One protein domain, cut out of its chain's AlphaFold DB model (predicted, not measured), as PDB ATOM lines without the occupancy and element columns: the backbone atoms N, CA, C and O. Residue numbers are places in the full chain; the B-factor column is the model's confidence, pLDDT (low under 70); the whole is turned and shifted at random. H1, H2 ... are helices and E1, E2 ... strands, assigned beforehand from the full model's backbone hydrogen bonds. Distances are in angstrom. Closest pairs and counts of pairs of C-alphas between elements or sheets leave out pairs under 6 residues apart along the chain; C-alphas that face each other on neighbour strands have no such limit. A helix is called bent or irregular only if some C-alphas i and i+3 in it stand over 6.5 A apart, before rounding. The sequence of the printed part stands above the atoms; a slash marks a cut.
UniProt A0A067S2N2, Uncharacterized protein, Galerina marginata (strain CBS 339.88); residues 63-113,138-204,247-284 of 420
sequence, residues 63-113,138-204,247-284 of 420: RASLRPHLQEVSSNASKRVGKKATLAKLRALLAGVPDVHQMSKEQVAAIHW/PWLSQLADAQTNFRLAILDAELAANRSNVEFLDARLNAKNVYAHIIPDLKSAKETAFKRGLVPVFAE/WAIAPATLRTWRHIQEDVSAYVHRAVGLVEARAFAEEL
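This is residues 63 to 113, 138 to 204 and 247 to 284 of the 420 residues of an uncharacterized protein of Galerina marginata (strain CBS 339.88) (UniProt A0A067S2N2). A long, slender rod of helices: H3 and H4 follow each other nearly end to end along its length, and H1 runs back beside them, packing on the later part of H3 and the earlier part of H4. The bent helix H5 returns from one end, its arm H5a beside H4 and its arm H5b crossing H1; a tiny sheet of E1 and E2 lies at that end, while the short H2 is near H3 towards the other, where residues 138 to 144 of H3 stick out. The printed part has 156 residues, with five named helices and two named strands in the order H1, H2, H3, H4, E1, E2, H5; the sheet, E1 - E2, is antiparallel. The class is mostly helix, and the whole is extended, with a radius of gyration of the C-alphas of 25.9 A and spans of 104 by 29 by 20 A.

E1 is residues 198 to 202, 12.7 A long, and E2 residues 247 to 249, 6.9 A. H4 is residues 175 to 196, 30.4 A, with a kink of 38 degrees near residue 182. H3, residues 138 to 172, measures 50.9 A and begins at C-alpha 138 (26.408, -66.926, -35.694). H1, residues 63 to 93, is 45.0 A long from C-alpha 63 (1.131, -25.176, 13.918); it is only just irregular, C-alphas 65 and 68 being 6.8 A apart. H2 is residues 105 to 110, 8.8 A. H5, residues 251 to 284, was assigned as one helix by its hydrogen bonds but is bent, with C-alphas 262 and 265 7.0 A apart. Its arms are H5a, residues 251 to 262, 16.9 A, and H5b, residues 265 to 284, 28.4 A, ending at C-alpha 284 (1.436, -29.163, -19.307).

In the sheet, N 199 and O 248 are 2.8 A apart, within hydrogen-bond range. H4 and H5a only just touch, with 3 pairs of C-alphas within 8 A, the closest Phe 194 and Thr 253 at 6.8 A. H1 is the hub. It touches H4 with residues 65 to 73 alone, closest C-alphas Ser 65 and Asp 185, 6.1 A, at a shallow tilt of 16 degrees, opposite ways. It touches H3 with residues 76 to 90 alone, closest C-alphas Arg 80 and Val 166, 5.8 A, at a shallow tilt of 26 degrees, opposite ways. H5b touches residues 70 to 81 of H1 alone, closest C-alphas Ser 74 and Ala 271, 5.7 A, the same way at 36 degrees, only just a steep tilt. H2 and H3 are close but not clearly touching, with C-alphas Val 108 and Thr 148 8.0 A apart. Every O i to N i+4 pair is within hydrogen-bond range in H2, H3 and H5a; the counts are 25 of 27 in H1, 16 of 18 in H4 and 15 of 16 in H5b.

The C-alphas farthest apart, Pro 138 and Glu 204, are 104.8 A apart. Residues 114 to 137 and 205 to 246 are not printed; the C-alpha gaps across these cuts are 24.6 A and 14.4 A. The link from H1 to H2 is long. Mean pLDDT of the printed part is 88.2, with residues 203 to 204 under 70.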
ATOM      1  N   ARG A  63       0.285 -25.321  15.106       91.50
ATOM      2  CA  ARG A  63       1.131 -25.176  13.918       91.50
ATOM      3  C   ARG A  63       2.479 -25.876  14.075       91.50
ATOM      4  O   ARG A  63       2.944 -26.507  13.132       91.50
ATOM      5  N   ALA A  64       3.101 -25.764  15.248       91.12
ATOM      6  CA  ALA A  64       4.417 -26.348  15.503       91.12
ATOM      7  C   ALA A  64       4.398 -27.883  15.455       91.12
ATOM      8  O   ALA A  64       5.327 -28.473  14.911       91.12
ATOM      9  N   SER A  65       3.332 -28.519  15.955       91.69
ATOM     10  CA  SER A  65       3.193 -29.978  15.927       91.69
ATOM     11  C   SER A  65       2.796 -30.502  14.546       91.69
ATOM     12  O   SER A  65       3.312 -31.524  14.114       91.69
ATOM     13  N   LEU A  66       1.928 -29.796  13.811       92.00
ATOM     14  CA  LEU A  66       1.445 -30.254  12.500       92.00
ATOM     15  C   LEU A  66       2.412 -29.980  11.338       92.00
ATOM     16  O   LEU A  66       2.414 -30.722  10.355       92.00
ATOM     17  N   ARG A  67       3.239 -28.932  11.426       93.62
ATOM     18  CA  ARG A  67       4.208 -28.557  10.381       93.62
ATOM     19  C   ARG A  67       5.111 -29.717   9.915       93.62
ATOM     20  O   ARG A  67       5.145 -29.929   8.702       93.62
ATOM     21  N   PRO A  68       5.835 -30.449  10.789       93.94
ATOM     22  CA  PRO A  68       6.743 -31.510  10.341       93.94
ATOM     23  C   PRO A  68       6.007 -32.621   9.583       93.94
ATOM     24  O   PRO A  68       6.460 -33.046   8.522       93.94
ATOM     25  N   HIS A  69       4.818 -33.007  10.051       93.31
ATOM     26  CA  HIS A  69       3.992 -34.021   9.393       93.31
ATOM     27  C   HIS A  69       3.545 -33.592   7.996       93.31
ATOM     28  O   HIS A  69       3.652 -34.358   7.041       93.31
ATOM     29  N   LEU A  70       3.089 -32.346   7.837       93.31
ATOM     30  CA  LEU A  70       2.675 -31.830   6.527       93.31
ATOM     31  C   LEU A  70       3.852 -31.708   5.549       93.31
ATOM     32  O   LEU A  70       3.688 -31.956   4.352       93.31
ATOM     33  N   GLN A  71       5.045 -31.370   6.045       94.81
ATOM     34  CA  GLN A  71       6.271 -31.371   5.245       94.81
ATOM     35  C   GLN A  71       6.657 -32.786   4.803       94.81
ATOM     36  O   GLN A  71       7.006 -32.988   3.636       94.81
ATOM     37  N   GLU A  72       6.541 -33.776   5.688       93.00
ATOM     38  CA  GLU A  72       6.803 -35.174   5.352       93.00
ATOM     39  C   GLU A  72       5.816 -35.700   4.300       93.00
ATOM     40  O   GLU A  72       6.231 -36.270   3.287       93.00
ATOM     41  N   VAL A  73       4.517 -35.441   4.483       94.00
ATOM     42  CA  VAL A  73       3.466 -35.798   3.517       94.00
ATOM     43  C   VAL A  73       3.748 -35.167   2.152       94.00
ATOM     44  O   VAL A  73       3.729 -35.862   1.135       94.00
ATOM     45  N   SER A  74       4.083 -33.874   2.114       94.38
ATOM     46  CA  SER A  74       4.448 -33.175   0.874       94.38
ATOM     47  C   SER A  74       5.697 -33.776   0.213       94.38
ATOM     48  O   SER A  74       5.756 -33.909  -1.015       94.38
ATOM     49  N   SER A  75       6.708 -34.151   0.999       94.62
ATOM     50  CA  SER A  75       7.935 -34.786   0.502       94.62
ATOM     51  C   SER A  75       7.647 -36.163  -0.104       94.62
ATOM     52  O   SER A  75       8.068 -36.457  -1.226       94.62
ATOM     53  N   ASN A  76       6.852 -36.984   0.584       94.00
ATOM     54  CA  ASN A  76       6.442 -38.305   0.109       94.00
ATOM     55  C   ASN A  76       5.581 -38.210  -1.160       94.00
ATOM     56  O   ASN A  76       5.819 -38.951  -2.116       94.00
ATOM     57  N   ALA A  77       4.655 -37.249  -1.224       94.50
ATOM     58  CA  ALA A  77       3.870 -36.973  -2.427       94.50
ATOM     59  C   ALA A  77       4.764 -36.576  -3.614       94.50
ATOM     60  O   ALA A  77       4.569 -37.075  -4.725       94.50
ATOM     61  N   SER A  78       5.788 -35.751  -3.377       94.81
ATOM     62  CA  SER A  78       6.718 -35.300  -4.425       94.81
ATOM     63  C   SER A  78       7.538 -36.466  -4.979       94.81
ATOM     64  O   SER A  78       7.647 -36.638  -6.195       94.81
ATOM     65  N   LYS A  79       8.043 -37.332  -4.090       95.06
ATOM     66  CA  LYS A  79       8.744 -38.569  -4.471       95.06
ATOM     67  C   LYS A  79       7.840 -39.488  -5.289       95.06
ATOM     68  O   LYS A  79       8.268 -39.996  -6.325       95.06
ATOM     69  N   ARG A  80       6.580 -39.656  -4.872       94.56
ATOM     70  CA  ARG A  80       5.608 -40.504  -5.573       94.56
ATOM     71  C   ARG A  80       5.361 -40.014  -6.993       94.56
ATOM     72  O   ARG A  80       5.399 -40.815  -7.923       94.56
ATOM     73  N   VAL A  81       5.128 -38.716  -7.170       93.44
ATOM     74  CA  VAL A  81       4.934 -38.113  -8.495       93.44
ATOM     75  C   VAL A  81       6.162 -38.343  -9.377       93.44
ATOM     76  O   VAL A  81       6.022 -38.818 -10.503       93.44
ATOM     77  N   GLY A  82       7.369 -38.080  -8.864       91.88
ATOM     78  CA  GLY A  82       8.610 -38.305  -9.612       91.88
ATOM     79  C   GLY A  82       8.788 -39.766 -10.042       91.88
ATOM     80  O   GLY A  82       9.175 -40.045 -11.183       91.88
ATOM     81  N   LYS A  83       8.436 -40.719  -9.170       93.44
ATOM     82  CA  LYS A  83       8.443 -42.150  -9.500       93.44
ATOM     83  C   LYS A  83       7.363 -42.532 -10.509       93.44
ATOM     84  O   LYS A  83       7.688 -43.236 -11.462       93.44
ATOM     85  N   LYS A  84       6.138 -42.003 -10.403       93.06
ATOM     86  CA  LYS A  84       5.075 -42.198 -11.410       93.06
ATOM     87  C   LYS A  84       5.486 -41.661 -12.785       93.06
ATOM     88  O   LYS A  84       5.306 -42.358 -13.779       93.06
ATOM     89  N   ALA A  85       6.120 -40.489 -12.843       91.25
ATOM     90  CA  ALA A  85       6.648 -39.925 -14.085       91.25
ATOM     91  C   ALA A  85       7.778 -40.783 -14.685       91.25
ATOM     92  O   ALA A  85       7.848 -40.966 -15.899       91.25
ATOM     93  N   THR A  86       8.654 -41.340 -13.845       90.75
ATOM     94  CA  THR A  86       9.722 -42.254 -14.289       90.75
ATOM     95  C   THR A  86       9.131 -43.549 -14.846       90.75
ATOM     96  O   THR A  86       9.495 -43.974 -15.938       90.75
ATOM     97  N   LEU A  87       8.150 -44.122 -14.148       91.19
ATOM     98  CA  LEU A  87       7.413 -45.307 -14.584       91.19
ATOM     99  C   LEU A  87       6.697 -45.050 -15.924       91.19
ATOM    100  O   LEU A  87       6.768 -45.878 -16.826       91.19
ATOM    101  N   ALA A  88       6.059 -43.888 -16.093       89.75
ATOM    102  CA  ALA A  88       5.425 -43.502 -17.352       89.75
ATOM    103  C   ALA A  88       6.434 -43.427 -18.513       89.75
ATOM    104  O   ALA A  88       6.145 -43.927 -19.598       89.75
ATOM    105  N   LYS A  89       7.638 -42.882 -18.282       88.50
ATOM    106  CA  LYS A  89       8.717 -42.862 -19.287       88.50
ATOM    107  C   LYS A  89       9.194 -44.268 -19.650       88.50
ATOM    108  O   LYS A  89       9.339 -44.553 -20.831       88.50
ATOM    109  N   LEU A  90       9.401 -45.144 -18.664       88.31
ATOM    110  CA  LEU A  90       9.802 -46.535 -18.914       88.31
ATOM    111  C   LEU A  90       8.708 -47.311 -19.660       88.31
ATOM    112  O   LEU A  90       9.005 -48.045 -20.594       88.31
ATOM    113  N   ARG A  91       7.431 -47.091 -19.321       88.25
ATOM    114  CA  ARG A  91       6.294 -47.661 -20.062       88.25
ATOM    115  C   ARG A  91       6.173 -47.119 -21.483       88.25
ATOM    116  O   ARG A  91       5.757 -47.858 -22.364       88.25
ATOM    117  N   ALA A  92       6.547 -45.865 -21.727       86.75
ATOM    118  CA  ALA A  92       6.551 -45.314 -23.080       86.75
ATOM    119  C   ALA A  92       7.544 -46.046 -24.002       86.75
ATOM    120  O   ALA A  92       7.277 -46.161 -25.196       86.75
ATOM    121  N   LEU A  93       8.638 -46.603 -23.459       85.06
ATOM    122  CA  LEU A  93       9.586 -47.425 -24.225       85.06
ATOM    123  C   LEU A  93       8.969 -48.744 -24.711       85.06
ATOM    124  O   LEU A  93       9.396 -49.271 -25.731       85.06
ATOM    125  N   LEU A  94       7.946 -49.251 -24.018       82.75
ATOM    126  CA  LEU A  94       7.245 -50.482 -24.385       82.75
ATOM    127  C   LEU A  94       6.256 -50.295 -25.549       82.75
ATOM    128  O   LEU A  94       5.620 -51.262 -25.949       82.75
ATOM    129  N   ALA A  95       6.080 -49.082 -26.092       78.94
ATOM    130  CA  ALA A  95       5.191 -48.791 -27.229       78.94
ATOM    131  C   ALA A  95       3.750 -49.350 -27.100       78.94
ATOM    132  O   ALA A  95       3.101 -49.656 -28.095       78.94
ATOM    133  N   GLY A  96       3.237 -49.482 -25.869       72.94
ATOM    134  CA  GLY A  96       1.900 -50.027 -25.591       72.94
ATOM    135  C   GLY A  96       1.842 -51.544 -25.378       72.94
ATOM    136  O   GLY A  96       0.761 -52.070 -25.123       72.94
ATOM    137  N   VAL A  97       2.978 -52.243 -25.426       79.50
ATOM    138  CA  VAL A  97       3.076 -53.661 -25.062       79.50
ATOM    139  C   VAL A  97       2.997 -53.804 -23.530       79.50
ATOM    140  O   VAL A  97       3.652 -53.038 -22.815       79.50
ATOM    141  N   PRO A  98       2.196 -54.749 -22.997       73.75
ATOM    142  CA  PRO A  98       2.039 -54.920 -21.552       73.75
ATOM    143  C   PRO A  98       3.314 -55.427 -20.864       73.75
ATOM    144  O   PRO A  98       3.628 -54.950 -19.771       73.75
ATOM    145  N   ASP A  99       4.062 -56.318 -21.526       78.12
ATOM    146  CA  ASP A  99       5.252 -56.977 -20.980       78.12
ATOM    147  C   ASP A  99       6.470 -56.885 -21.905       78.12
ATOM    148  O   ASP A  99       6.369 -56.992 -23.129       78.12
ATOM    149  N   VAL A 100       7.650 -56.775 -21.289       80.06
ATOM    150  CA  VAL A 100       8.952 -56.670 -21.972       80.06
ATOM    151  C   VAL A 100       9.214 -57.881 -22.884       80.06
ATOM    152  O   VAL A 100       9.779 -57.739 -23.966       80.06
ATOM    153  N   HIS A 101       8.760 -59.074 -22.487       75.88
ATOM    154  CA  HIS A 101       8.988 -60.326 -23.220       75.88
ATOM    155  C   HIS A 101       8.144 -60.489 -24.492       75.88
ATOM    156  O   HIS A 101       8.428 -61.370 -25.298       75.88
ATOM    157  N   GLN A 102       7.112 -59.664 -24.682       79.12
ATOM    158  CA  GLN A 102       6.234 -59.728 -25.857       79.12
ATOM    159  C   GLN A 102       6.671 -58.767 -26.972       79.12
ATOM    160  O   GLN A 102       6.009 -58.675 -28.005       79.12
ATOM    161  N   MET A 103       7.774 -58.037 -26.780       80.44
ATOM    162  CA  MET A 103       8.287 -57.128 -27.800       80.44
ATOM    163  C   MET A 103       8.906 -57.907 -28.963       80.44
ATOM    164  O   MET A 103       9.747 -58.786 -28.780       80.44
ATOM    165  N   SER A 104       8.513 -57.549 -30.183       81.94
ATOM    166  CA  SER A 104       9.158 -58.059 -31.397       81.94
ATOM    167  C   SER A 104      10.593 -57.529 -31.528       81.94
ATOM    168  O   SER A 104      10.915 -56.446 -31.034       81.94
ATOM    169  N   LYS A 105      11.467 -58.254 -32.247       80.12
ATOM    170  CA  LYS A 105      12.864 -57.831 -32.479       80.12
ATOM    171  C   LYS A 105      12.963 -56.435 -33.115       80.12
ATOM    172  O   LYS A 105      13.843 -55.660 -32.752       80.12
ATOM    173  N   GLU A 106      12.037 -56.096 -34.012       81.88
ATOM    174  CA  GLU A 106      11.958 -54.774 -34.648       81.88
ATOM    175  C   GLU A 106      11.621 -53.671 -33.639       81.88
ATOM    176  O   GLU A 106      12.259 -52.618 -33.628       81.88
ATOM    177  N   GLN A 107      10.669 -53.931 -32.737       82.81
ATOM    178  CA  GLN A 107      10.312 -52.985 -31.684       82.81
ATOM    179  C   GLN A 107      11.479 -52.755 -30.727       82.81
ATOM    180  O   GLN A 107      11.756 -51.607 -30.403       82.81
ATOM    181  N   VAL A 108      12.196 -53.811 -30.327       82.31
ATOM    182  CA  VAL A 108      13.378 -53.710 -29.449       82.31
ATOM    183  C   VAL A 108      14.498 -52.892 -30.104       82.31
ATOM    184  O   VAL A 108      15.157 -52.099 -29.428       82.31
ATOM    185  N   ALA A 109      14.694 -53.036 -31.418       79.56
ATOM    186  CA  ALA A 109      15.682 -52.265 -32.173       79.56
ATOM    187  C   ALA A 109      15.319 -50.773 -32.292       79.56
ATOM    188  O   ALA A 109      16.213 -49.928 -32.324       79.56
ATOM    189  N   ALA A 110      14.025 -50.439 -32.317       82.56
ATOM    190  CA  ALA A 110      13.537 -49.061 -32.372       82.56
ATOM    191  C   ALA A 110      13.592 -48.324 -31.016       82.56
ATOM    192  O   ALA A 110      13.401 -47.105 -30.971       82.56
ATOM    193  N   ILE A 111      13.848 -49.028 -29.905       83.44
ATOM    194  CA  ILE A 111      13.925 -48.414 -28.573       83.44
ATOM    195  C   ILE A 111      15.148 -47.501 -28.492       83.44
ATOM    196  O   ILE A 111      16.298 -47.934 -28.583       83.44
ATOM    197  N   HIS A 112      14.900 -46.227 -28.192       83.50
ATOM    198  CA  HIS A 112      15.957 -45.335 -27.747       83.50
ATOM    199  C   HIS A 112      16.263 -45.582 -26.265       83.50
ATOM    200  O   HIS A 112      15.563 -45.095 -25.372       83.50
ATOM    201  N   TRP A 113      17.300 -46.378 -26.007       82.88
ATOM    202  CA  TRP A 113      17.675 -46.797 -24.658       82.88
ATOM    203  C   TRP A 113      18.164 -45.622 -23.798       82.88
ATOM    204  O   TRP A 113      19.049 -44.882 -24.237       82.88
ATOM    205  N   PRO A 138      27.389 -66.445 -36.666       88.00
ATOM    206  CA  PRO A 138      26.408 -66.926 -35.694       88.00
ATOM    207  C   PRO A 138      26.791 -66.559 -34.254       88.00
ATOM    208  O   PRO A 138      25.929 -66.116 -33.499       88.00
ATOM    209  N   TRP A 139      28.070 -66.632 -33.880       85.12
ATOM    210  CA  TRP A 139      28.527 -66.253 -32.537       85.12
ATOM    211  C   TRP A 139      28.349 -64.758 -32.254       85.12
ATOM    212  O   TRP A 139      27.892 -64.386 -31.175       85.12
ATOM    213  N   LEU A 140      28.623 -63.897 -33.240       84.31
ATOM    214  CA  LEU A 140      28.352 -62.459 -33.135       84.31
ATOM    215  C   LEU A 140      26.855 -62.164 -32.973       84.31
ATOM    216  O   LEU A 140      26.486 -61.324 -32.150       84.31
ATOM    217  N   SER A 141      25.988 -62.875 -33.703       84.25
ATOM    218  CA  SER A 141      24.535 -62.734 -33.526       84.25
ATOM    219  C   SER A 141      24.059 -63.208 -32.151       84.25
ATOM    220  O   SER A 141      23.248 -62.526 -31.534       84.25
ATOM    221  N   GLN A 142      24.618 -64.301 -31.621       86.56
ATOM    222  CA  GLN A 142      24.304 -64.779 -30.272       86.56
ATOM    223  C   GLN A 142      24.750 -63.785 -29.197       86.56
ATOM    224  O   GLN A 142      24.023 -63.567 -28.230       86.56
ATOM    225  N   LEU A 143      25.913 -63.149 -29.368       84.69
ATOM    226  CA  LEU A 143      26.387 -62.110 -28.454       84.69
ATOM    227  C   LEU A 143      25.470 -60.878 -28.473       84.69
ATOM    228  O   LEU A 143      25.140 -60.338 -27.416       84.69
ATOM    229  N   ALA A 144      25.033 -60.453 -29.661       83.88
ATOM    230  CA  ALA A 144      24.085 -59.354 -29.817       83.88
ATOM    231  C   ALA A 144      22.722 -59.688 -29.184       83.88
ATOM    232  O   ALA A 144      22.192 -58.887 -28.411       83.88
ATOM    233  N   ASP A 145      22.191 -60.889 -29.435       86.06
ATOM    234  CA  ASP A 145      20.952 -61.372 -28.817       86.06
ATOM    235  C   ASP A 145      21.097 -61.421 -27.278       86.06
ATOM    236  O   ASP A 145      20.253 -60.879 -26.560       86.06
ATOM    237  N   ALA A 146      22.202 -61.954 -26.744       87.19
ATOM    238  CA  ALA A 146      22.471 -61.985 -25.302       87.19
ATOM    239  C   ALA A 146      22.520 -60.579 -24.676       87.19
ATOM    240  O   ALA A 146      21.959 -60.352 -23.601       87.19
ATOM    241  N   GLN A 147      23.127 -59.609 -25.365       86.00
ATOM    242  CA  GLN A 147      23.151 -58.221 -24.913       86.00
ATOM    243  C   GLN A 147      21.753 -57.588 -24.908       86.00
ATOM    244  O   GLN A 147      21.409 -56.863 -23.969       86.00
ATOM    245  N   THR A 148      20.932 -57.841 -25.932       85.31
ATOM    246  CA  THR A 148      19.546 -57.341 -25.947       85.31
ATOM    247  C   THR A 148      18.724 -57.942 -24.810       85.31
ATOM    248  O   THR A 148      18.052 -57.195 -24.100       85.31
ATOM    249  N   ASN A 149      18.869 -59.242 -24.545       87.31
ATOM    250  CA  ASN A 149      18.220 -59.912 -23.417       87.31
ATOM    251  C   ASN A 149      18.646 -59.316 -22.070       87.31
ATOM    252  O   ASN A 149      17.802 -59.091 -21.205       87.31
ATOM    253  N   PHE A 150      19.931 -58.989 -21.903       87.88
ATOM    254  CA  PHE A 150      20.423 -58.313 -20.701       87.88
ATOM    255  C   PHE A 150      19.777 -56.933 -20.500       87.88
ATOM    256  O   PHE A 150      19.323 -56.614 -19.400       87.88
ATOM    257  N   ARG A 151      19.666 -56.125 -21.563       88.00
ATOM    258  CA  ARG A 151      18.994 -54.811 -21.503       88.00
ATOM    259  C   ARG A 151      17.511 -54.934 -21.157       88.00
ATOM    260  O   ARG A 151      17.007 -54.152 -20.354       88.00
ATOM    261  N   LEU A 152      16.826 -55.922 -21.733       88.62
ATOM    262  CA  LEU A 152      15.422 -56.208 -21.436       88.62
ATOM    263  C   LEU A 152      15.236 -56.654 -19.978       88.62
ATOM    264  O   LEU A 152      14.318 -56.176 -19.317       88.62
ATOM    265  N   ALA A 153      16.134 -57.487 -19.445       89.19
ATOM    266  CA  ALA A 153      16.098 -57.907 -18.043       89.19
ATOM    267  C   ALA A 153      16.293 -56.727 -17.073       89.19
ATOM    268  O   ALA A 153      15.583 -56.629 -16.073       89.19
ATOM    269  N   ILE A 154      17.206 -55.795 -17.382       90.12
ATOM    270  CA  ILE A 154      17.362 -54.556 -16.601       90.12
ATOM    271  C   ILE A 154      16.077 -53.729 -16.646       90.12
ATOM    272  O   ILE A 154      15.615 -53.267 -15.605       90.12
ATOM    273  N   LEU A 155      15.490 -53.545 -17.832       89.38
ATOM    274  CA  LEU A 155      14.256 -52.775 -17.989       89.38
ATOM    275  C   LEU A 155      13.106 -53.370 -17.164       89.38
ATOM    276  O   LEU A 155      12.374 -52.622 -16.512       89.38
ATOM    277  N   ASP A 156      12.959 -54.694 -17.169       90.31
ATOM    278  CA  ASP A 156      11.935 -55.386 -16.385       90.31
ATOM    279  C   ASP A 156      12.160 -55.217 -14.874       90.31
ATOM    280  O   ASP A 156      11.260 -54.791 -14.141       90.31
ATOM    281  N   ALA A 157      13.398 -55.413 -14.410       91.31
ATOM    282  CA  ALA A 157      13.766 -55.192 -13.013       91.31
ATOM    283  C   ALA A 157      13.523 -53.736 -12.571       91.31
ATOM    284  O   ALA A 157      12.995 -53.489 -11.483       91.31
ATOM    285  N   GLU A 158      13.847 -52.753 -13.418       91.19
ATOM    286  CA  GLU A 158      13.573 -51.337 -13.147       91.19
ATOM    287  C   GLU A 158      12.076 -51.027 -13.101       91.19
ATOM    288  O   GLU A 158      11.634 -50.230 -12.264       91.19
ATOM    289  N   LEU A 159      11.277 -51.633 -13.981       91.19
ATOM    290  CA  LEU A 159       9.825 -51.489 -13.961       91.19
ATOM    291  C   LEU A 159       9.240 -52.063 -12.670       91.19
ATOM    292  O   LEU A 159       8.442 -51.378 -12.024       91.19
ATOM    293  N   ALA A 160       9.656 -53.264 -12.268       92.31
ATOM    294  CA  ALA A 160       9.222 -53.895 -11.026       92.31
ATOM    295  C   ALA A 160       9.618 -53.060  -9.794       92.31
ATOM    296  O   ALA A 160       8.767 -52.744  -8.959       92.31
ATOM    297  N   ALA A 161      10.875 -52.613  -9.720       93.62
ATOM    298  CA  ALA A 161      11.378 -51.805  -8.610       93.62
ATOM    299  C   ALA A 161      10.685 -50.435  -8.508       93.62
ATOM    300  O   ALA A 161      10.386 -49.956  -7.413       93.62
ATOM    301  N   ASN A 162      10.403 -49.773  -9.634       93.50
ATOM    302  CA  ASN A 162       9.683 -48.499  -9.599       93.50
ATOM    303  C   ASN A 162       8.187 -48.683  -9.295       93.50
ATOM    304  O   ASN A 162       7.615 -47.809  -8.643       93.50
ATOM    305  N   ARG A 163       7.556 -49.794  -9.708       93.75
ATOM    306  CA  ARG A 163       6.169 -50.137  -9.327       93.75
ATOM    307  C   ARG A 163       6.049 -50.330  -7.813       93.75
ATOM    308  O   ARG A 163       5.254 -49.630  -7.190       93.75
ATOM    309  N   SER A 164       6.899 -51.165  -7.216       94.94
ATOM    310  CA  SER A 164       6.885 -51.410  -5.766       94.94
ATOM    311  C   SER A 164       7.199 -50.151  -4.950       94.94
ATOM    312  O   SER A 164       6.598 -49.912  -3.906       94.94
ATOM    313  N   ASN A 165       8.084 -49.280  -5.444       94.19
ATOM    314  CA  ASN A 165       8.368 -47.997  -4.795       94.19
ATOM    315  C   ASN A 165       7.144 -47.061  -4.809       94.19
ATOM    316  O   ASN A 165       6.860 -46.392  -3.815       94.19
ATOM    317  N   VAL A 166       6.384 -47.029  -5.909       94.62
ATOM    318  CA  VAL A 166       5.119 -46.279  -5.961       94.62
ATOM    319  C   VAL A 166       4.110 -46.850  -4.967       94.62
ATOM    320  O   VAL A 166       3.523 -46.071  -4.221       94.62
ATOM    321  N   GLU A 167       3.956 -48.173  -4.899       94.62
ATOM    322  CA  GLU A 167       3.060 -48.839  -3.943       94.62
ATOM    323  C   GLU A 167       3.447 -48.550  -2.487       94.62
ATOM    324  O   GLU A 167       2.588 -48.212  -1.675       94.62
ATOM    325  N   PHE A 168       4.742 -48.591  -2.163       94.69
ATOM    326  CA  PHE A 168       5.257 -48.218  -0.844       94.69
ATOM    327  C   PHE A 168       4.915 -46.764  -0.483       94.69
ATOM    328  O   PHE A 168       4.469 -46.474   0.632       94.69
ATOM    329  N   LEU A 169       5.091 -45.832  -1.423       93.81
ATOM    330  CA  LEU A 169       4.769 -44.420  -1.207       93.81
ATOM    331  C   LEU A 169       3.256 -44.173  -1.122       93.81
ATOM    332  O   LEU A 169       2.828 -43.353  -0.310       93.81
ATOM    333  N   ASP A 170       2.446 -44.885  -1.908       93.00
ATOM    334  CA  ASP A 170       0.982 -44.839  -1.820       93.00
ATOM    335  C   ASP A 170       0.490 -45.408  -0.476       93.00
ATOM    336  O   ASP A 170      -0.381 -44.811   0.161       93.00
ATOM    337  N   ALA A 171       1.113 -46.475   0.034       92.81
ATOM    338  CA  ALA A 171       0.842 -46.991   1.374       92.81
ATOM    339  C   ALA A 171       1.219 -45.980   2.469       92.81
ATOM    340  O   ALA A 171       0.456 -45.794   3.418       92.81
ATOM    341  N   ARG A 172       2.351 -45.276   2.346       90.31
ATOM    342  CA  ARG A 172       2.770 -44.248   3.321       90.31
ATOM    343  C   ARG A 172       1.873 -43.006   3.306       90.31
ATOM    344  O   ARG A 172       1.678 -42.392   4.348       90.31
ATOM    345  N   LEU A 173       1.310 -42.652   2.149       91.44
ATOM    346  CA  LEU A 173       0.344 -41.555   1.996       91.44
ATOM    347  C   LEU A 173      -1.095 -41.957   2.343       91.44
ATOM    348  O   LEU A 173      -1.982 -41.102   2.347       91.44
ATOM    349  N   ASN A 174      -1.345 -43.236   2.637       90.50
ATOM    350  CA  ASN A 174      -2.655 -43.696   3.070       90.50
ATOM    351  C   ASN A 174      -3.061 -42.976   4.362       90.50
ATOM    352  O   ASN A 174      -2.292 -42.920   5.324       90.50
ATOM    353  N   ALA A 175      -4.301 -42.486   4.391       84.44
ATOM    354  CA  ALA A 175      -4.897 -41.773   5.511       84.44
ATOM    355  C   ALA A 175      -4.587 -42.447   6.854       84.44
ATOM    356  O   ALA A 175      -4.075 -41.801   7.760       84.44
ATOM    357  N   LYS A 176      -4.818 -43.763   6.965       88.56
ATOM    358  CA  LYS A 176      -4.605 -44.513   8.216       88.56
ATOM    359  C   LYS A 176      -3.183 -44.362   8.769       88.56
ATOM    360  O   LYS A 176      -3.024 -44.111   9.959       88.56
ATOM    361  N   ASN A 177      -2.176 -44.467   7.906       88.75
ATOM    362  CA  ASN A 177      -0.771 -44.394   8.303       88.75
ATOM    363  C   ASN A 177      -0.373 -42.958   8.651       88.75
ATOM    364  O   ASN A 177       0.256 -42.724   9.677       88.75
ATOM    365  N   VAL A 178      -0.817 -41.982   7.856       90.00
ATOM    366  CA  VAL A 178      -0.564 -40.561   8.128       90.00
ATOM    367  C   VAL A 178      -1.182 -40.137   9.468       90.00
ATOM    368  O   VAL A 178      -0.514 -39.514  10.293       90.00
ATOM    369  N   TYR A 179      -2.431 -40.523   9.742       89.56
ATOM    370  CA  TYR A 179      -3.088 -40.200  11.012       89.56
ATOM    371  C   TYR A 179      -2.464 -40.901  12.216       89.56
ATOM    372  O   TYR A 179      -2.452 -40.313  13.298       89.56
ATOM    373  N   ALA A 180      -1.926 -42.112  12.050       90.62
ATOM    374  CA  ALA A 180      -1.236 -42.813  13.132       90.62
ATOM    375  C   ALA A 180      -0.047 -42.001  13.678       90.62
ATOM    376  O   ALA A 180       0.198 -42.027  14.881       90.62
ATOM    377  N   HIS A 181       0.630 -41.232  12.818       88.69
ATOM    378  CA  HIS A 181       1.727 -40.345  13.213       88.69
ATOM    379  C   HIS A 181       1.253 -38.969  13.705       88.69
ATOM    380  O   HIS A 181       1.806 -38.442  14.664       88.69
ATOM    381  N   ILE A 182       0.203 -38.395  13.101       92.12
ATOM    382  CA  ILE A 182      -0.280 -37.046  13.454       92.12
ATOM    383  C   ILE A 182      -1.034 -37.021  14.793       92.12
ATOM    384  O   ILE A 182      -0.896 -36.075  15.570       92.12
ATOM    385  N   ILE A 183      -1.879 -38.021  15.064       90.44
ATOM    386  CA  ILE A 183      -2.797 -38.002  16.216       90.44
ATOM    387  C   ILE A 183      -2.067 -37.916  17.571       90.44
ATOM    388  O   ILE A 183      -2.527 -37.134  18.408       90.44
ATOM    389  N   PRO A 184      -0.983 -38.672  17.837       92.69
ATOM    390  CA  PRO A 184      -0.253 -38.582  19.105       92.69
ATOM    391  C   PRO A 184       0.279 -37.170  19.388       92.69
ATOM    392  O   PRO A 184       0.006 -36.613  20.451       92.69
ATOM    393  N   ASP A 185       0.933 -36.549  18.407       91.06
ATOM    394  CA  ASP A 185       1.506 -35.203  18.544       91.06
ATOM    395  C   ASP A 185       0.430 -34.119  18.645       91.06
ATOM    396  O   ASP A 185       0.596 -33.080  19.287       91.06
ATOM    397  N   LEU A 186      -0.723 -34.358  18.027       91.69
ATOM    398  CA  LEU A 186      -1.863 -33.466  18.133       91.69
ATOM    399  C   LEU A 186      -2.520 -33.543  19.524       91.69
ATOM    400  O   LEU A 186      -2.975 -32.522  20.048       91.69
ATOM    401  N   LYS A 187      -2.537 -34.728  20.152       91.12
ATOM    402  CA  LYS A 187      -3.000 -34.908  21.538       91.12
ATOM    403  C   LYS A 187      -2.066 -34.219  22.537       91.12
ATOM    404  O   LYS A 187      -2.559 -33.504  23.406       91.12
ATOM    405  N   SER A 188      -0.749 -34.346  22.380       91.25
ATOM    406  CA  SER A 188       0.209 -33.655  23.258       91.25
ATOM    407  C   SER A 188       0.134 -32.126  23.106       91.25
ATOM    408  O   SER A 188       0.134 -31.383  24.096       91.25
ATOM    409  N   ALA A 189      -0.045 -31.631  21.875       89.88
ATOM    410  CA  ALA A 189      -0.282 -30.210  21.617       89.88
ATOM    411  C   ALA A 189      -1.590 -29.711  22.258       89.88
ATOM    412  O   ALA A 189      -1.620 -28.624  22.838       89.88
ATOM    413  N   LYS A 190      -2.661 -30.519  22.221       91.38
ATOM    414  CA  LYS A 190      -3.934 -30.207  22.890       91.38
ATOM    415  C   LYS A 190      -3.751 -30.015  24.390       91.38
ATOM    416  O   LYS A 190      -4.238 -29.025  24.922       91.38
ATOM    417  N   GLU A 191      -3.065 -30.931  25.065       91.31
ATOM    418  CA  GLU A 191      -2.826 -30.827  26.510       91.31
ATOM    419  C   GLU A 191      -2.070 -29.546  26.862       91.31
ATOM    420  O   GLU A 191      -2.433 -28.839  27.802       91.31
ATOM    421  N   THR A 192      -1.066 -29.199  26.057       90.06
ATOM    422  CA  THR A 192      -0.293 -27.965  26.230       90.06
ATOM    423  C   THR A 192      -1.163 -26.720  26.032       90.06
ATOM    424  O   THR A 192      -1.116 -25.796  26.846       90.06
ATOM    425  N   ALA A 193      -1.994 -26.699  24.987       88.19
ATOM    426  CA  ALA A 193      -2.924 -25.602  24.723       88.19
ATOM    427  C   ALA A 193      -3.986 -25.470  25.828       88.19
ATOM    428  O   ALA A 193      -4.342 -24.361  26.222       88.19
ATOM    429  N   PHE A 194      -4.465 -26.592  26.369       90.94
ATOM    430  CA  PHE A 194      -5.481 -26.610  27.421       90.94
ATOM    431  C   PHE A 194      -4.925 -26.088  28.742       90.94
ATOM    432  O   PHE A 194      -5.600 -25.298  29.391       90.94
ATOM    433  N   LYS A 195      -3.684 -26.449  29.094       89.00
ATOM    434  CA  LYS A 195      -2.992 -25.909  30.276       89.00
ATOM    435  C   LYS A 195      -2.785 -24.394  30.188       89.00
ATOM    436  O   LYS A 195      -2.963 -23.700  31.178       89.00
ATOM    437  N   ARG A 196      -2.437 -23.875  29.003       86.44
ATOM    438  CA  ARG A 196      -2.261 -22.426  28.774       86.44
ATOM    439  C   ARG A 196      -3.582 -21.658  28.745       86.44
ATOM    440  O   ARG A 196      -3.609 -20.485  29.085       86.44
ATOM    441  N   GLY A 197      -4.657 -22.306  28.306       83.56
ATOM    442  CA  GLY A 197      -5.980 -21.707  28.146       83.56
ATOM    443  C   GLY A 197      -6.890 -21.838  29.364       83.56
ATOM    444  O   GLY A 197      -8.105 -21.822  29.177       83.56
ATOM    445  N   LEU A 198      -6.353 -22.031  30.570       87.56
ATOM    446  CA  LEU A 198      -7.152 -22.059  31.794       87.56
ATOM    447  C   LEU A 198      -7.551 -20.633  32.188       87.56
ATOM    448  O   LEU A 198      -6.728 -19.721  32.186       87.56
ATOM    449  N   VAL A 199      -8.824 -20.453  32.524       85.19
ATOM    450  CA  VAL A 199      -9.410 -19.183  32.965       85.19
ATOM    451  C   VAL A 199     -10.069 -19.421  34.325       85.19
ATOM    452  O   VAL A 199     -10.727 -20.456  34.494       85.19
ATOM    453  N   PRO A 200      -9.890 -18.514  35.301       82.81
ATOM    454  CA  PRO A 200     -10.543 -18.642  36.594       82.81
ATOM    455  C   PRO A 200     -12.059 -18.481  36.440       82.81
ATOM    456  O   PRO A 200     -12.545 -17.588  35.744       82.81
ATOM    457  N   VAL A 201     -12.805 -19.364  37.091       78.81
ATOM    458  CA  VAL A 201     -14.248 -19.261  37.296       78.81
ATOM    459  C   VAL A 201     -14.442 -18.718  38.698       78.81
ATOM    460  O   VAL A 201     -14.060 -19.361  39.675       78.81
ATOM    461  N   PHE A 202     -15.008 -17.526  38.791       78.31
ATOM    462  CA  PHE A 202     -15.274 -16.884  40.069       78.31
ATOM    463  C   PHE A 202     -16.546 -17.459  40.700       78.31
ATOM    464  O   PHE A 202     -17.486 -17.820  39.987       78.31
ATOM    465  N   ALA A 203     -16.561 -17.594  42.026       69.69
ATOM    466  CA  ALA A 203     -17.804 -17.837  42.745       69.69
ATOM    467  C   ALA A 203     -18.671 -16.574  42.632       69.69
ATOM    468  O   ALA A 203     -18.178 -15.470  42.856       69.69
ATOM    469  N   GLU A 204     -19.942 -16.715  42.249       60.97
ATOM    470  CA  GLU A 204     -20.892 -15.617  42.431       60.97
ATOM    471  C   GLU A 204     -20.997 -15.335  43.931       60.97
ATOM    472  O   GLU A 204     -21.066 -16.272  44.733       60.97
ATOM    473  N   TRP A 247     -10.723 -23.568  38.053       84.19
ATOM    474  CA  TRP A 247     -10.123 -23.247  36.759       84.19
ATOM    475  C   TRP A 247     -10.847 -24.021  35.663       84.19
ATOM    476  O   TRP A 247     -10.906 -25.252  35.703       84.19
ATOM    477  N   ALA A 248     -11.380 -23.315  34.670       86.25
ATOM    478  CA  ALA A 248     -12.038 -23.920  33.517       86.25
ATOM    479  C   ALA A 248     -11.256 -23.647  32.230       86.25
ATOM    480  O   ALA A 248     -10.551 -22.649  32.097       86.25
ATOM    481  N   ILE A 249     -11.388 -24.538  31.248       87.31
ATOM    482  CA  ILE A 249     -10.778 -24.343  29.929       87.31
ATOM    483  C   ILE A 249     -11.547 -23.245  29.192       87.31
ATOM    484  O   ILE A 249     -12.771 -23.316  29.058       87.31
ATOM    485  N   ALA A 250     -10.826 -22.269  28.644       86.19
ATOM    486  CA  ALA A 250     -11.405 -21.204  27.845       86.19
ATOM    487  C   ALA A 250     -12.263 -21.775  26.693       86.19
ATOM    488  O   ALA A 250     -11.774 -22.584  25.890       86.19
ATOM    489  N   PRO A 251     -13.510 -21.296  26.506       84.44
ATOM    490  CA  PRO A 251     -14.365 -21.726  25.396       84.44
ATOM    491  C   PRO A 251     -13.735 -21.503  24.011       84.44
ATOM    492  O   PRO A 251     -14.060 -22.204  23.053       84.44
ATOM    493  N   ALA A 252     -12.825 -20.532  23.886       82.81
ATOM    494  CA  ALA A 252     -12.065 -20.289  22.662       82.81
ATOM    495  C   ALA A 252     -11.120 -21.454  22.320       82.81
ATOM    496  O   ALA A 252     -11.124 -21.905  21.177       82.81
ATOM    497  N   THR A 253     -10.398 -21.989  23.307       85.12
ATOM    498  CA  THR A 253      -9.471 -23.123  23.152       85.12
ATOM    499  C   THR A 253     -10.206 -24.421  22.803       85.12
ATOM    500  O   THR A 253      -9.730 -25.237  22.016       85.12
ATOM    501  N   LEU A 254     -11.423 -24.604  23.323       85.94
ATOM    502  CA  LEU A 254     -12.279 -25.733  22.935       85.94
ATOM    503  C   LEU A 254     -12.755 -25.626  21.480       85.94
ATOM    504  O   LEU A 254     -12.815 -26.634  20.769       85.94
ATOM    505  N   ARG A 255     -13.077 -24.411  21.014       85.75
ATOM    506  CA  ARG A 255     -13.454 -24.173  19.613       85.75
ATOM    507  C   ARG A 255     -12.285 -24.422  18.667       85.75
ATOM    508  O   ARG A 255     -12.474 -25.116  17.671       85.75
ATOM    509  N   THR A 256     -11.092 -23.912  18.978       87.19
ATOM    510  CA  THR A 256      -9.900 -24.140  18.142       87.19
ATOM    511  C   THR A 256      -9.564 -25.624  18.049       87.19
ATOM    512  O   THR A 256      -9.330 -26.111  16.944       87.19
ATOM    513  N   TRP A 257      -9.650 -26.367  19.156       89.56
ATOM    514  CA  TRP A 257      -9.488 -27.822  19.144       89.56
ATOM    515  C   TRP A 257     -10.497 -28.523  18.223       89.56
ATOM    516  O   TRP A 257     -10.106 -29.343  17.393       89.56
ATOM    517  N   ARG A 258     -11.787 -28.177  18.322       88.00
ATOM    518  CA  ARG A 258     -12.829 -28.758  17.461       88.00
ATOM    519  C   ARG A 258     -12.560 -28.480  15.981       88.00
ATOM    520  O   ARG A 258     -12.698 -29.376  15.159       88.00
ATOM    521  N   HIS A 259     -12.141 -27.261  15.650       88.25
ATOM    522  CA  HIS A 259     -11.791 -26.894  14.276       88.25
ATOM    523  C   HIS A 259     -10.598 -27.688  13.758       88.25
ATOM    524  O   HIS A 259     -10.645 -28.197  12.648       88.25
ATOM    525  N   ILE A 260      -9.561 -27.864  14.576       90.69
ATOM    526  CA  ILE A 260      -8.425 -28.712  14.218       90.69
ATOM    527  C   ILE A 260      -8.885 -30.147  13.935       90.69
ATOM    528  O   ILE A 260      -8.523 -30.687  12.897       90.69
ATOM    529  N   GLN A 261      -9.709 -30.754  14.794       88.62
ATOM    530  CA  GLN A 261     -10.185 -32.129  14.580       88.62
ATOM    531  C   GLN A 261     -10.939 -32.310  13.255       88.62
ATOM    532  O   GLN A 261     -10.791 -33.346  12.610       88.62
ATOM    533  N   GLU A 262     -11.729 -31.315  12.853       86.81
ATOM    534  CA  GLU A 262     -12.456 -31.317  11.579       86.81
ATOM    535  C   GLU A 262     -11.505 -31.117  10.385       86.81
ATOM    536  O   GLU A 262     -11.582 -31.841   9.388       86.81
ATOM    537  N   ASP A 263     -10.569 -30.175  10.513       89.69
ATOM    538  CA  ASP A 263      -9.783 -29.654   9.395       89.69
ATOM    539  C   ASP A 263      -8.458 -30.429   9.163       89.69
ATOM    540  O   ASP A 263      -7.851 -30.275   8.101       89.69
ATOM    541  N   VAL A 264      -7.994 -31.295  10.090       89.88
ATOM    542  CA  VAL A 264      -6.741 -32.091   9.926       89.88
ATOM    543  C   VAL A 264      -6.723 -32.853   8.605       89.88
ATOM    544  O   VAL A 264      -5.715 -32.854   7.894       89.88
ATOM    545  N   SER A 265      -7.856 -33.450   8.246       88.81
ATOM    546  CA  SER A 265      -8.000 -34.166   6.982       88.81
ATOM    547  C   SER A 265      -7.819 -33.268   5.766       88.81
ATOM    548  O   SER A 265      -7.091 -33.619   4.832       88.81
ATOM    549  N   ALA A 266      -8.411 -32.077   5.804       90.06
ATOM    550  CA  ALA A 266      -8.312 -31.094   4.743       90.06
ATOM    551  C   ALA A 266      -6.870 -30.590   4.574       90.06
ATOM    552  O   ALA A 266      -6.411 -30.473   3.437       90.06
ATOM    553  N   TYR A 267      -6.123 -30.373   5.667       91.75
ATOM    554  CA  TYR A 267      -4.705 -30.000   5.588       91.75
ATOM    555  C   TYR A 267      -3.871 -31.079   4.881       91.75
ATOM    556  O   TYR A 267      -3.114 -30.772   3.959       91.75
ATOM    557  N   VAL A 268      -4.035 -32.351   5.259       91.69
ATOM    558  CA  VAL A 268      -3.284 -33.467   4.652       91.69
ATOM    559  C   VAL A 268      -3.629 -33.618   3.168       91.69
ATOM    560  O   VAL A 268      -2.730 -33.655   2.324       91.69
ATOM    561  N   HIS A 269      -4.919 -33.646   2.823       90.94
ATOM    562  CA  HIS A 269      -5.354 -33.772   1.429       90.94
ATOM    563  C   HIS A 269      -4.897 -32.592   0.573       90.94
ATOM    564  O   HIS A 269      -4.444 -32.791  -0.557       90.94
ATOM    565  N   ARG A 270      -4.951 -31.363   1.105       92.00
ATOM    566  CA  ARG A 270      -4.478 -30.187   0.374       92.00
ATOM    567  C   ARG A 270      -2.969 -30.219   0.158       92.00
ATOM    568  O   ARG A 270      -2.529 -29.871  -0.935       92.00
ATOM    569  N   ALA A 271      -2.185 -30.654   1.145       92.69
ATOM    570  CA  ALA A 271      -0.735 -30.784   1.004       92.69
ATOM    571  C   ALA A 271      -0.360 -31.736  -0.146       92.69
ATOM    572  O   ALA A 271       0.491 -31.397  -0.969       92.69
ATOM    573  N   VAL A 272      -1.044 -32.880  -0.260       92.75
ATOM    574  CA  VAL A 272      -0.863 -33.814  -1.386       92.75
ATOM    575  C   VAL A 272      -1.314 -33.180  -2.706       92.75
ATOM    576  O   VAL A 272      -0.552 -33.169  -3.674       92.75
ATOM    577  N   GLY A 273      -2.512 -32.588  -2.735       91.44
ATOM    578  CA  GLY A 273      -3.076 -31.981  -3.943       91.44
ATOM    579  C   GLY A 273      -2.253 -30.810  -4.490       91.44
ATOM    580  O   GLY A 273      -2.171 -30.627  -5.700       91.44
ATOM    581  N   LEU A 274      -1.582 -30.040  -3.627       93.12
ATOM    582  CA  LEU A 274      -0.662 -28.975  -4.042       93.12
ATOM    583  C   LEU A 274       0.531 -29.510  -4.835       93.12
ATOM    584  O   LEU A 274       0.952 -28.895  -5.816       93.12
ATOM    585  N   VAL A 275       1.084 -30.646  -4.413       93.44
ATOM    586  CA  VAL A 275       2.206 -31.288  -5.102       93.44
ATOM    587  C   VAL A 275       1.754 -31.854  -6.445       93.44
ATOM    588  O   VAL A 275       2.413 -31.628  -7.460       93.44
ATOM    589  N   GLU A 276       0.608 -32.533  -6.472       90.75
ATOM    590  CA  GLU A 276       0.032 -33.080  -7.705       90.75
ATOM    591  C   GLU A 276      -0.314 -31.978  -8.715       90.75
ATOM    592  O   GLU A 276       0.037 -32.085  -9.890       90.75
ATOM    593  N   ALA A 277      -0.922 -30.878  -8.264       90.62
ATOM    594  CA  ALA A 277      -1.260 -29.744  -9.119       90.62
ATOM    595  C   ALA A 277      -0.014 -29.075  -9.721       90.62
ATOM    596  O   ALA A 277      -0.017 -28.697 -10.894       90.62
ATOM    597  N   ARG A 278       1.070 -28.948  -8.941       91.00
ATOM    598  CA  ARG A 278       2.354 -28.428  -9.443       91.00
ATOM    599  C   ARG A 278       2.940 -29.336 -10.514       91.00
ATOM    600  O   ARG A 278       3.324 -28.844 -11.569       91.00
ATOM    601  N   ALA A 279       2.948 -30.640 -10.264       89.25
ATOM    602  CA  ALA A 279       3.445 -31.620 -11.216       89.25
ATOM    603  C   ALA A 279       2.654 -31.612 -12.527       89.25
ATOM    604  O   ALA A 279       3.242 -31.565 -13.604       89.25
ATOM    605  N   PHE A 280       1.325 -31.564 -12.437       88.50
ATOM    606  CA  PHE A 280       0.453 -31.465 -13.604       88.50
ATOM    607  C   PHE A 280       0.701 -30.173 -14.398       88.50
ATOM    608  O   PHE A 280       0.806 -30.189 -15.624       88.50
ATOM    609  N   ALA A 281       0.870 -29.040 -13.710       89.44
ATOM    610  CA  ALA A 281       1.198 -27.774 -14.360       89.44
ATOM    611  C   ALA A 281       2.579 -27.797 -15.039       89.44
ATOM    612  O   ALA A 281       2.757 -27.185 -16.095       89.44
ATOM    613  N   GLU A 282       3.569 -28.472 -14.453       88.94
ATOM    614  CA  GLU A 282       4.883 -28.675 -15.075       88.94
ATOM    615  C   GLU A 282       4.804 -29.584 -16.301       88.94
ATOM    616  O   GLU A 282       5.415 -29.276 -17.327       88.94
ATOM    617  N   GLU A 283       4.005 -30.646 -16.235       86.69
ATOM    618  CA  GLU A 283       3.771 -31.547 -17.357       86.69
ATOM    619  C   GLU A 283       3.129 -30.808 -18.537       86.69
ATOM    620  O   GLU A 283       3.683 -30.851 -19.637       86.69
ATOM    621  N   LEU A 284       2.076 -30.018 -18.296       88.81
ATOM    622  CA  LEU A 284       1.436 -29.163 -19.307       88.81
ATOM    623  C   LEU A 284       2.397 -28.137 -19.923       88.81
ATOM    624  O   LEU A 284       2.376 -27.885 -21.127       88.81
TER     625      LEU A 284